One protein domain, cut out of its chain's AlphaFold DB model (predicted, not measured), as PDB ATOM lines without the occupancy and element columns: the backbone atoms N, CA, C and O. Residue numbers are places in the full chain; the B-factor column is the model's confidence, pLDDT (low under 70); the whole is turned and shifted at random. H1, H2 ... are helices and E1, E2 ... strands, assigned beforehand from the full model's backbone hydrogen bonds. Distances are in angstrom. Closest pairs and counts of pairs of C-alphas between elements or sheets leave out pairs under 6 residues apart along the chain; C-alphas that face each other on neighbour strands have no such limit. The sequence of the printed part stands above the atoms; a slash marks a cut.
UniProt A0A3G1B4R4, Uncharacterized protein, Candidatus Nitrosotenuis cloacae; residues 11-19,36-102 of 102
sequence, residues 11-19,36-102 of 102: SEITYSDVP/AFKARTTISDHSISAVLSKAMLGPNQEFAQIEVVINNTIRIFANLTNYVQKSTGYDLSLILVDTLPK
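Overview. This is residues 11 to 19 and 36 to 102 of the 102 residues of an uncharacterized protein of Candidatus Nitrosotenuis cloacae (UniProt A0A3G1B4R4). One strongly twisted sheet of five strands turns sharply where its long strands E4 and E5 bend, and helix H1 packs over one face, leaving the other bare. The printed part has 76 residues, with E1, E2, H1, E3, E4, E5 along the chain; the antiparallel sheet runs E1 E2 E5 E4 E3. It is mostly strand and compact, radius of gyration of the C-alphas 12.7 A, spanning 30 by 29 by 23 A.

Arrangement. E4, residues 74 to 86, bends by 86 degrees at residue 81; E5, residues 89 to 101, by 87 degrees at 97. They form a hairpin, N 84 and O 91 within hydrogen-bond range at 2.8 A. Edge strand E3, residues 65 to 70, forms a hairpin with E4, N 68 to O 76 2.8 A; E3 E4 E5 are a meander, each strand the antiparallel neighbour of the one before. E2, residues 36 to 43, neighbours E5, N 41 to O 92 3.0 A, and edge strand E1, residues 11 to 17, N 14 to O 38 2.8 A. H1, residues 46 to 55, is on the sheet at a height of 7.3 A; the C-alphas of His 46 and Gly 89 are its closest to E5, 5.7 A. In H1, 3 of 6 O i to N i+4 pairs are within range.

Along the chain. E1 begins at C-alpha 11 (159.653, 149.628, 130.910); E5, 28.9 A long, ends at C-alpha 101 (146.405, 137.574, 126.662). E4 is 27.6 A.

Size, cuts and confidence. Residues 20 to 35 are not printed; C-alphas 19 and 36 are 10.1 A apart. Of the links printed whole, none is long. The model's pLDDT is under 70 at residues 17 to 19, 55 to 64 and 101 to 102.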
ATOM      1  N   SER A  11     160.413 149.306 132.112       87.50
ATOM      2  CA  SER A  11     159.653 149.628 130.910       87.50
ATOM      3  C   SER A  11     158.608 150.695 131.208       87.50
ATOM      4  O   SER A  11     157.828 150.574 132.150       87.50
ATOM      5  N   GLU A  12     158.588 151.737 130.386       90.00
ATOM      6  CA  GLU A  12     157.589 152.796 130.420       90.00
ATOM      7  C   GLU A  12     156.806 152.773 129.109       90.00
ATOM      8  O   GLU A  12     157.391 152.906 128.032       90.00
ATOM      9  N   ILE A  13     155.484 152.617 129.196       88.06
ATOM     10  CA  ILE A  13     154.584 152.670 128.042       88.06
ATOM     11  C   ILE A  13     153.872 154.016 128.061       88.06
ATOM     12  O   ILE A  13     153.210 154.375 129.031       88.06
ATOM     13  N   THR A  14     153.992 154.751 126.963       87.25
ATOM     14  CA  THR A  14     153.362 156.055 126.772       87.25
ATOM     15  C   THR A  14     152.481 156.024 125.537       87.25
ATOM     16  O   THR A  14     152.812 155.411 124.520       87.25
ATOM     17  N   TYR A  15     151.341 156.697 125.622       84.56
ATOM     18  CA  TYR A  15     150.504 156.947 124.462       84.56
ATOM     19  C   TYR A  15     150.956 158.235 123.780       84.56
ATOM     20  O   TYR A  15     151.147 159.254 124.443       84.56
ATOM     21  N   SER A  16     151.142 158.196 122.465       74.50
ATOM     22  CA  SER A  16     151.536 159.356 121.673       74.50
ATOM     23  C   SER A  16     150.578 159.498 120.506       74.50
ATOM     24  O   SER A  16     150.478 158.593 119.677       74.50
ATOM     25  N   ASP A  17     149.977 160.680 120.372       67.81
ATOM     26  CA  ASP A  17     149.571 161.142 119.050       67.81
ATOM     27  C   ASP A  17     150.843 161.219 118.206       67.81
ATOM     28  O   ASP A  17     151.842 161.835 118.601       67.81
ATOM     29  N   VAL A  18     150.858 160.507 117.088       60.19
ATOM     30  CA  VAL A  18     151.867 160.690 116.056       60.19
ATOM     31  C   VAL A  18     151.237 161.689 115.098       60.19
ATOM     32  O   VAL A  18     150.350 161.305 114.335       60.19
ATOM     33  N   PRO A  19     151.621 162.978 115.145       45.84
ATOM     34  CA  PRO A  19     151.047 163.961 114.248       45.84
ATOM     35  C   PRO A  19     151.472 163.587 112.829       45.84
ATOM     36  O   PRO A  19     152.592 163.867 112.404       45.84
ATOM     37  N   ALA A  36     149.867 155.978 118.377       76.94
ATOM     38  CA  ALA A  36     150.736 154.839 118.649       76.94
ATOM     39  C   ALA A  36     151.101 154.762 120.133       76.94
ATOM     40  O   ALA A  36     151.491 155.756 120.755       76.94
ATOM     41  N   PHE A  37     151.048 153.551 120.684       85.62
ATOM     42  CA  PHE A  37     151.662 153.254 121.972       85.62
ATOM     43  C   PHE A  37     153.164 153.043 121.769       85.62
ATOM     44  O   PHE A  37     153.590 152.238 120.938       85.62
ATOM     45  N   LYS A  38     153.974 153.776 122.529       88.50
ATOM     46  CA  LYS A  38     155.435 153.706 122.503       88.50
ATOM     47  C   LYS A  38     155.932 153.153 123.827       88.50
ATOM     48  O   LYS A  38     155.488 153.613 124.875       88.50
ATOM     49  N   ALA A  39     156.886 152.230 123.787       88.88
ATOM     50  CA  ALA A  39     157.575 151.768 124.986       88.88
ATOM     51  C   ALA A  39     159.043 152.184 124.985       88.88
ATOM     52  O   ALA A  39     159.739 152.058 123.974       88.88
ATOM     53  N   ARG A  40     159.522 152.640 126.144       90.94
ATOM     54  CA  ARG A  40     160.946 152.771 126.455       90.94
ATOM     55  C   ARG A  40     161.325 151.681 127.430       90.94
ATOM     56  O   ARG A  40     160.762 151.621 128.515       90.94
ATOM     57  N   THR A  41     162.245 150.815 127.031       90.00
ATOM     58  CA  THR A  41     162.608 149.625 127.806       90.00
ATOM     59  C   THR A  41     164.108 149.591 128.043       90.00
ATOM     60  O   THR A  41     164.866 149.757 127.093       90.00
ATOM     61  N   THR A  42     164.535 149.356 129.280       91.44
ATOM     62  CA  THR A  42     165.952 149.260 129.646       91.44
ATOM     63  C   THR A  42     166.328 147.812 129.943       91.44
ATOM     64  O   THR A  42     165.591 147.100 130.630       91.44
ATOM     65  N   ILE A  43     167.470 147.383 129.402       91.50
ATOM     66  CA  ILE A  43     168.023 146.034 129.559       91.50
ATOM     67  C   ILE A  43     169.515 146.129 129.881       91.50
ATOM     68  O   ILE A  43     170.293 146.667 129.096       91.50
ATOM     69  N   SER A  44     169.923 145.576 131.016       93.19
ATOM     70  CA  SER A  44     171.300 145.568 131.519       93.19
ATOM     71  C   SER A  44     172.177 144.473 130.905       93.19
ATOM     72  O   SER A  44     173.404 144.600 130.883       93.19
ATOM     73  N   ASP A  45     171.575 143.413 130.356       90.88
ATOM     74  CA  ASP A  45     172.303 142.340 129.674       90.88
ATOM     75  C   ASP A  45     172.841 142.806 128.313       90.88
ATOM     76  O   ASP A  45     172.125 142.893 127.314       90.88
ATOM     77  N   HIS A  46     174.153 143.041 128.252       89.00
ATOM     78  CA  HIS A  46     174.844 143.488 127.039       89.00
ATOM     79  C   HIS A  46     174.859 142.465 125.896       89.00
ATOM     80  O   HIS A  46     175.117 142.817 124.739       89.00
ATOM     81  N   SER A  47     174.553 141.197 126.174       89.12
ATOM     82  CA  SER A  47     174.499 140.146 125.158       89.12
ATOM     83  C   SER A  47     173.280 140.262 124.225       89.12
ATOM     84  O   SER A  47     173.175 139.499 123.256       89.12
ATOM     85  N   ILE A  48     172.389 141.231 124.479       86.38
ATOM     86  CA  ILE A  48     171.271 141.610 123.603       86.38
ATOM     87  C   ILE A  48     171.719 142.275 122.298       86.38
ATOM     88  O   ILE A  48     171.046 142.162 121.276       86.38
ATOM     89  N   SER A  49     172.898 142.897 122.283       84.69
ATOM     90  CA  SER A  49     173.492 143.545 121.103       84.69
ATOM     91  C   SER A  49     173.561 142.642 119.860       84.69
ATOM     92  O   SER A  49     173.331 143.093 118.733       84.69
ATOM     93  N   ALA A  50     173.793 141.342 120.054       81.56
ATOM     94  CA  ALA A  50     173.816 140.342 118.984       81.56
ATOM     95  C   ALA A  50     172.441 140.114 118.323       81.56
ATOM     96  O   ALA A  50     172.368 139.624 117.194       81.56
ATOM     97  N   VAL A  51     171.357 140.450 119.027       81.38
ATOM     98  CA  VAL A  51     169.977 140.401 118.529       81.38
ATOM     99  C   VAL A  51     169.585 141.754 117.939       81.38
ATOM    100  O   VAL A  51     169.083 141.801 116.820       81.38
ATOM    101  N   LEU A  52     169.893 142.859 118.629       80.50
ATOM    102  CA  LEU A  52     169.558 144.217 118.174       80.50
ATOM    103  C   LEU A  52     170.197 144.566 116.825       80.50
ATOM    104  O   LEU A  52     169.543 145.169 115.977       80.50
ATOM    105  N   SER A  53     171.436 144.122 116.590       72.56
ATOM    106  CA  SER A  53     172.140 144.313 115.309       72.56
ATOM    107  C   SER A  53     171.467 143.621 114.118       72.56
ATOM    108  O   SER A  53     171.708 144.003 112.978       72.56
ATOM    109  N   LYS A  54     170.614 142.621 114.368       70.81
ATOM    110  CA  LYS A  54     169.790 141.950 113.350       70.81
ATOM    111  C   LYS A  54     168.380 142.530 113.264       70.81
ATOM    112  O   LYS A  54     167.698 142.307 112.270       70.81
ATOM    113  N   ALA A  55     167.943 143.214 114.321       66.38
ATOM    114  CA  ALA A  55     166.593 143.738 114.468       66.38
ATOM    115  C   ALA A  55     166.429 145.157 113.912       66.38
ATOM    116  O   ALA A  55     165.347 145.509 113.443       66.38
ATOM    117  N   MET A  56     167.492 145.966 113.953       61.47
ATOM    118  CA  MET A  56     167.510 147.286 113.330       61.47
ATOM    119  C   MET A  56     167.981 147.198 111.878       61.47
ATOM    120  O   MET A  56     169.014 146.609 111.572       61.47
ATOM    121  N   LEU A  57     167.175 147.789 110.998       51.88
ATOM    122  CA  LEU A  57     167.286 147.792 109.543       51.88
ATOM    123  C   LEU A  57     168.720 148.006 109.020       51.88
ATOM    124  O   LEU A  57     169.279 149.099 109.095       51.88
ATOM    125  N   GLY A  58     169.265 146.957 108.397       55.38
ATOM    126  CA  GLY A  58     170.074 147.087 107.180       55.38
ATOM    127  C   GLY A  58     169.163 147.287 105.950       55.38
ATOM    128  O   GLY A  58     168.019 147.694 106.120       55.38
ATOM    129  N   PRO A  59     169.575 146.957 104.711       46.91
ATOM    130  CA  PRO A  59     168.765 147.152 103.491       46.91
ATOM    131  C   PRO A  59     167.465 146.315 103.399       46.91
ATOM    132  O   PRO A  59     166.835 146.276 102.344       46.91
ATOM    133  N   ASN A  60     167.062 145.630 104.471       46.19
ATOM    134  CA  ASN A  60     165.805 144.888 104.536       46.19
ATOM    135  C   ASN A  60     164.622 145.847 104.706       46.19
ATOM    136  O   ASN A  60     164.762 146.901 105.310       46.19
ATOM    137  N   GLN A  61     163.455 145.486 104.172       49.91
ATOM    138  CA  GLN A  61     162.255 146.338 104.171       49.91
ATOM    139  C   GLN A  61     161.358 146.155 105.409       49.91
ATOM    140  O   GLN A  61     160.349 146.843 105.535       49.91
ATOM    141  N   GLU A  62     161.713 145.253 106.326       53.53
ATOM    142  CA  GLU A  62     160.864 144.857 107.451       53.53
ATOM    143  C   GLU A  62     161.600 145.044 108.785       53.53
ATOM    144  O   GLU A  62     162.750 144.628 108.945       53.53
ATOM    145  N   PHE A  63     160.936 145.694 109.746       62.25
ATOM    146  CA  PHE A  63     161.415 145.794 111.124       62.25
ATOM    147  C   PHE A  63     161.298 144.426 111.794       62.25
ATOM    148  O   PHE A  63     160.265 143.768 111.669       62.25
ATOM    149  N   ALA A  64     162.313 144.001 112.548       65.81
ATOM    150  CA  ALA A  64     162.149 142.795 113.348       65.81
ATOM    151  C   ALA A  64     161.163 143.062 114.492       65.81
ATOM    152  O   ALA A  64     161.340 143.992 115.287       65.81
ATOM    153  N   GLN A  65     160.136 142.220 114.567       73.12
ATOM    154  CA  GLN A  65     159.169 142.232 115.651       73.12
ATOM    155  C   GLN A  65     159.808 141.634 116.911       73.12
ATOM    156  O   GLN A  65     160.417 140.564 116.872       73.12
ATOM    157  N   ILE A  66     159.679 142.339 118.029       80.88
ATOM    158  CA  ILE A  66     160.139 141.917 119.349       80.88
ATOM    159  C   ILE A  66     158.917 141.519 120.172       80.88
ATOM    160  O   ILE A  66     157.964 142.290 120.280       80.88
ATOM    161  N   GLU A  67     158.961 140.334 120.778       84.12
ATOM    162  CA  GLU A  67     158.010 139.928 121.812       84.12
ATOM    163  C   GLU A  67     158.524 140.375 123.186       84.12
ATOM    164  O   GLU A  67     159.624 140.014 123.610       84.12
ATOM    165  N   VAL A  68     157.715 141.158 123.894       79.56
ATOM    166  CA  VAL A  68     157.935 141.545 125.287       79.56
ATOM    167  C   VAL A  68     156.940 140.783 126.152       79.56
ATOM    168  O   VAL A  68     155.727 140.906 125.981       79.56
ATOM    169  N   VAL A  69     157.456 140.002 127.101       77.88
ATOM    170  CA  VAL A  69     156.644 139.215 128.034       77.88
ATOM    171  C   VAL A  69     156.625 139.903 129.394       77.88
ATOM    172  O   VAL A  69     157.659 140.029 130.046       77.88
ATOM    173  N   ILE A  70     155.442 140.318 129.846       74.81
ATOM    174  CA  ILE A  70     155.244 140.961 131.150       74.81
ATOM    175  C   ILE A  70     154.602 139.958 132.107       74.81
ATOM    176  O   ILE A  70     153.545 139.387 131.813       74.81
ATOM    177  N   ASN A  71     155.242 139.741 133.263       76.81
ATOM    178  CA  ASN A  71     154.769 138.857 134.337       76.81
ATOM    179  C   ASN A  71     154.336 137.462 133.843       76.81
ATOM    180  O   ASN A  71     153.388 136.881 134.368       76.81
ATOM    181  N   ASN A  72     154.967 136.941 132.784       77.56
ATOM    182  CA  ASN A  72     154.610 135.682 132.112       77.56
ATOM    183  C   ASN A  72     153.140 135.544 131.665       77.56
ATOM    184  O   ASN A  72     152.713 134.422 131.374       77.56
ATOM    185  N   THR A  73     152.389 136.647 131.601       73.62
ATOM    186  CA  THR A  73     150.926 136.652 131.420       73.62
ATOM    187  C   THR A  73     150.488 137.501 130.230       73.62
ATOM    188  O   THR A  73     149.516 137.166 129.564       73.62
ATOM    189  N   ILE A  74     151.214 138.579 129.932       79.00
ATOM    190  CA  ILE A  74     150.904 139.471 128.813       79.00
ATOM    191  C   ILE A  74     152.046 139.380 127.811       79.00
ATOM    192  O   ILE A  74     153.211 139.528 128.189       79.00
ATOM    193  N   ARG A  75     151.704 139.147 126.543       83.25
ATOM    194  CA  ARG A  75     152.643 139.213 125.422       83.25
ATOM    195  C   ARG A  75     152.339 140.453 124.606       83.25
ATOM    196  O   ARG A  75     151.211 140.631 124.157       83.25
ATOM    197  N   ILE A  76     153.342 141.301 124.438       83.81
ATOM    198  CA  ILE A  76     153.260 142.511 123.628       83.81
ATOM    199  C   ILE A  76     154.215 142.343 122.461       83.81
ATOM    200  O   ILE A  76     155.409 142.134 122.662       83.81
ATOM    201  N   PHE A  77     153.700 142.469 121.247       85.88
ATOM    202  CA  PHE A  77     154.531 142.518 120.058       85.88
ATOM    203  C   PHE A  77     154.815 143.966 119.700       85.88
ATOM    204  O   PHE A  77     153.897 144.787 119.632       85.88
ATOM    205  N   ALA A  78     156.081 144.291 119.469       86.12
ATOM    206  CA  ALA A  78     156.496 145.651 119.192       86.12
ATOM    207  C   ALA A  78     157.597 145.718 118.133       86.12
ATOM    208  O   ALA A  78     158.454 144.844 118.043       86.12
ATOM    209  N   ASN A  79     157.605 146.799 117.363       85.12
ATOM    210  CA  ASN A  79     158.667 147.090 116.411       85.12
ATOM    211  C   ASN A  79     159.775 147.882 117.099       85.12
ATOM    212  O   ASN A  79     159.512 148.916 117.725       85.12
ATOM    213  N   LEU A  80     161.020 147.428 116.949       85.25
ATOM    214  CA  LEU A  80     162.187 148.188 117.381       85.25
ATOM    215  C   LEU A  80     162.428 149.364 116.439       85.25
ATOM    216  O   LEU A  80     162.753 149.180 115.270       85.25
ATOM    217  N   THR A  81     162.303 150.579 116.964       83.12
ATOM    218  CA  THR A  81     162.516 151.810 116.184       83.12
ATOM    219  C   THR A  81     163.889 152.420 116.409       83.12
ATOM    220  O   THR A  81     164.426 153.063 115.512       83.12
ATOM    221  N   ASN A  82     164.459 152.228 117.601       85.75
ATOM    222  CA  ASN A  82     165.793 152.695 117.960       85.75
ATOM    223  C   ASN A  82     166.324 151.949 119.191       85.75
ATOM    224  O   ASN A  82     165.533 151.490 120.018       85.75
ATOM    225  N   TYR A  83     167.645 151.913 119.367       88.50
ATOM    226  CA  TYR A  83     168.265 151.624 120.656       88.50
ATOM    227  C   TYR A  83     169.479 152.517 120.918       88.50
ATOM    228  O   TYR A  83     170.186 152.927 120.001       88.50
ATOM    229  N   VAL A  84     169.750 152.786 122.192       91.31
ATOM    230  CA  VAL A  84     170.945 153.503 122.645       91.31
ATOM    231  C   VAL A  84     171.727 152.600 123.584       91.31
ATOM    232  O   VAL A  84     171.198 152.141 124.595       91.31
ATOM    233  N   GLN A  85     172.996 152.356 123.260       91.88
ATOM    234  CA  GLN A  85     173.916 151.677 124.166       91.88
ATOM    235  C   GLN A  85     174.430 152.660 125.225       91.88
ATOM    236  O   GLN A  85     174.891 153.755 124.906       91.88
ATOM    237  N   LYS A  86     174.380 152.241 126.485       91.62
ATOM    238  CA  LYS A  86     174.931 152.923 127.660       91.62
ATOM    239  C   LYS A  86     175.959 152.019 128.339       91.62
ATOM    240  O   LYS A  86     176.022 150.821 128.079       91.62
ATOM    241  N   SER A  87     176.744 152.568 129.266       91.44
ATOM    242  CA  SER A  87     177.660 151.762 130.090       91.44
ATOM    243  C   SER A  87     176.925 150.702 130.921       91.44
ATOM    244  O   SER A  87     177.456 149.621 131.157       91.44
ATOM    245  N   THR A  88     175.688 150.988 131.329       91.44
ATOM    246  CA  THR A  88     174.868 150.119 132.183       91.44
ATOM    247  C   THR A  88     173.960 149.161 131.413       91.44
ATOM    248  O   THR A  88     173.280 148.367 132.050       91.44
ATOM    249  N   GLY A  89     173.917 149.230 130.078       92.81
ATOM    250  CA  GLY A  89     173.019 148.400 129.274       92.81
ATOM    251  C   GLY A  89     172.523 149.098 128.014       92.81
ATOM    252  O   GLY A  89     173.236 149.892 127.403       92.81
ATOM    253  N   TYR A  90     171.284 148.812 127.635       92.56
ATOM    254  CA  TYR A  90     170.632 149.304 126.429       92.56
ATOM    255  C   TYR A  90     169.275 149.909 126.758       92.56
ATOM    256  O   TYR A  90     168.487 149.303 127.479       92.56
ATOM    257  N   ASP A  91     168.986 151.062 126.161       92.25
ATOM    258  CA  ASP A  91     167.643 151.632 126.129       92.25
ATOM    259  C   ASP A  91     167.025 151.396 124.756       92.25
ATOM    260  O   ASP A  91     167.562 151.840 123.742       92.25
ATOM    261  N   LEU A  92     165.885 150.718 124.722       90.81
ATOM    262  CA  LEU A  92     165.136 150.379 123.520       90.81
ATOM    263  C   LEU A  92     163.936 151.310 123.371       90.81
ATOM    264  O   LEU A  92     163.205 151.551 124.330       90.81
ATOM    265  N   SER A  93     163.711 151.795 122.152       88.81
ATOM    266  CA  SER A  93     162.502 152.521 121.758       88.81
ATOM    267  C   SER A  93     161.650 151.637 120.859       88.81
ATOM    268  O   SER A  93     162.073 151.243 119.769       88.81
ATOM    269  N   LEU A  94     160.439 151.341 121.309       87.81
ATOM    270  CA  LEU A  94     159.540 150.379 120.689       87.81
ATOM    271  C   LEU A  94     158.211 151.044 120.316       87.81
ATOM    272  O   LEU A  94     157.733 151.913 121.046       87.81
ATOM    273  N   ILE A  95     157.596 150.603 119.219       85.75
ATOM    274  CA  ILE A  95     156.190 150.893 118.893       85.75
ATOM    275  C   ILE A  95     155.400 149.602 119.052       85.75
ATOM    276  O   ILE A  95     155.730 148.609 118.407       85.75
ATOM    277  N   LEU A  96     154.382 149.609 119.908       86.69
ATOM    278  CA  LEU A  96     153.538 148.444 120.147       86.69
ATOM    279  C   LEU A  96     152.633 148.216 118.933       86.69
ATOM    280  O   LEU A  96     152.062 149.165 118.400       86.69
ATOM    281  N   VAL A  97     152.523 146.958 118.516       83.62
ATOM    282  CA  VAL A  97     151.758 146.523 117.341       83.62
ATOM    283  C   VAL A  97     150.536 145.721 117.763       83.62
ATOM    284  O   VAL A  97     149.442 145.983 117.279       83.62
ATOM    285  N   ASP A  98     150.716 144.756 118.666       78.81
ATOM    286  CA  ASP A  98     149.645 143.854 119.088       78.81
ATOM    287  C   ASP A  98     149.876 143.356 120.523       78.81
ATOM    288  O   ASP A  98     150.997 143.394 121.043       78.81
ATOM    289  N   THR A  99     148.814 142.878 121.165       77.88
ATOM    290  CA  THR A  99     148.844 142.290 122.503       77.88
ATOM    291  C   THR A  99     148.030 141.008 122.534       77.88
ATOM    292  O   THR A  99     146.860 141.013 122.159       77.88
ATOM    293  N   LEU A 100     148.604 139.933 123.071       73.19
ATOM    294  CA  LEU A 100     147.875 138.693 123.321       73.19
ATOM    295  C   LEU A 100     147.766 138.439 124.831       73.19
ATOM    296  O   LEU A 100     148.801 138.421 125.517       73.19
ATOM    297  N   PRO A 101     146.548 138.217 125.367       53.41
ATOM    298  CA  PRO A 101     146.405 137.574 126.662       53.41
ATOM    299  C   PRO A 101     146.888 136.125 126.541       53.41
ATOM    300  O   PRO A 101     146.693 135.481 125.507       53.41
ATOM    301  N   LYS A 102     147.560 135.635 127.580       52.78
ATOM    302  CA  LYS A 102     147.981 134.238 127.652       52.78
ATOM    303  C   LYS A 102     146.835 133.313 128.046       52.78
ATOM    304  O   LYS A 102     146.025 133.720 128.906       52.78
TER     305      LYS A 102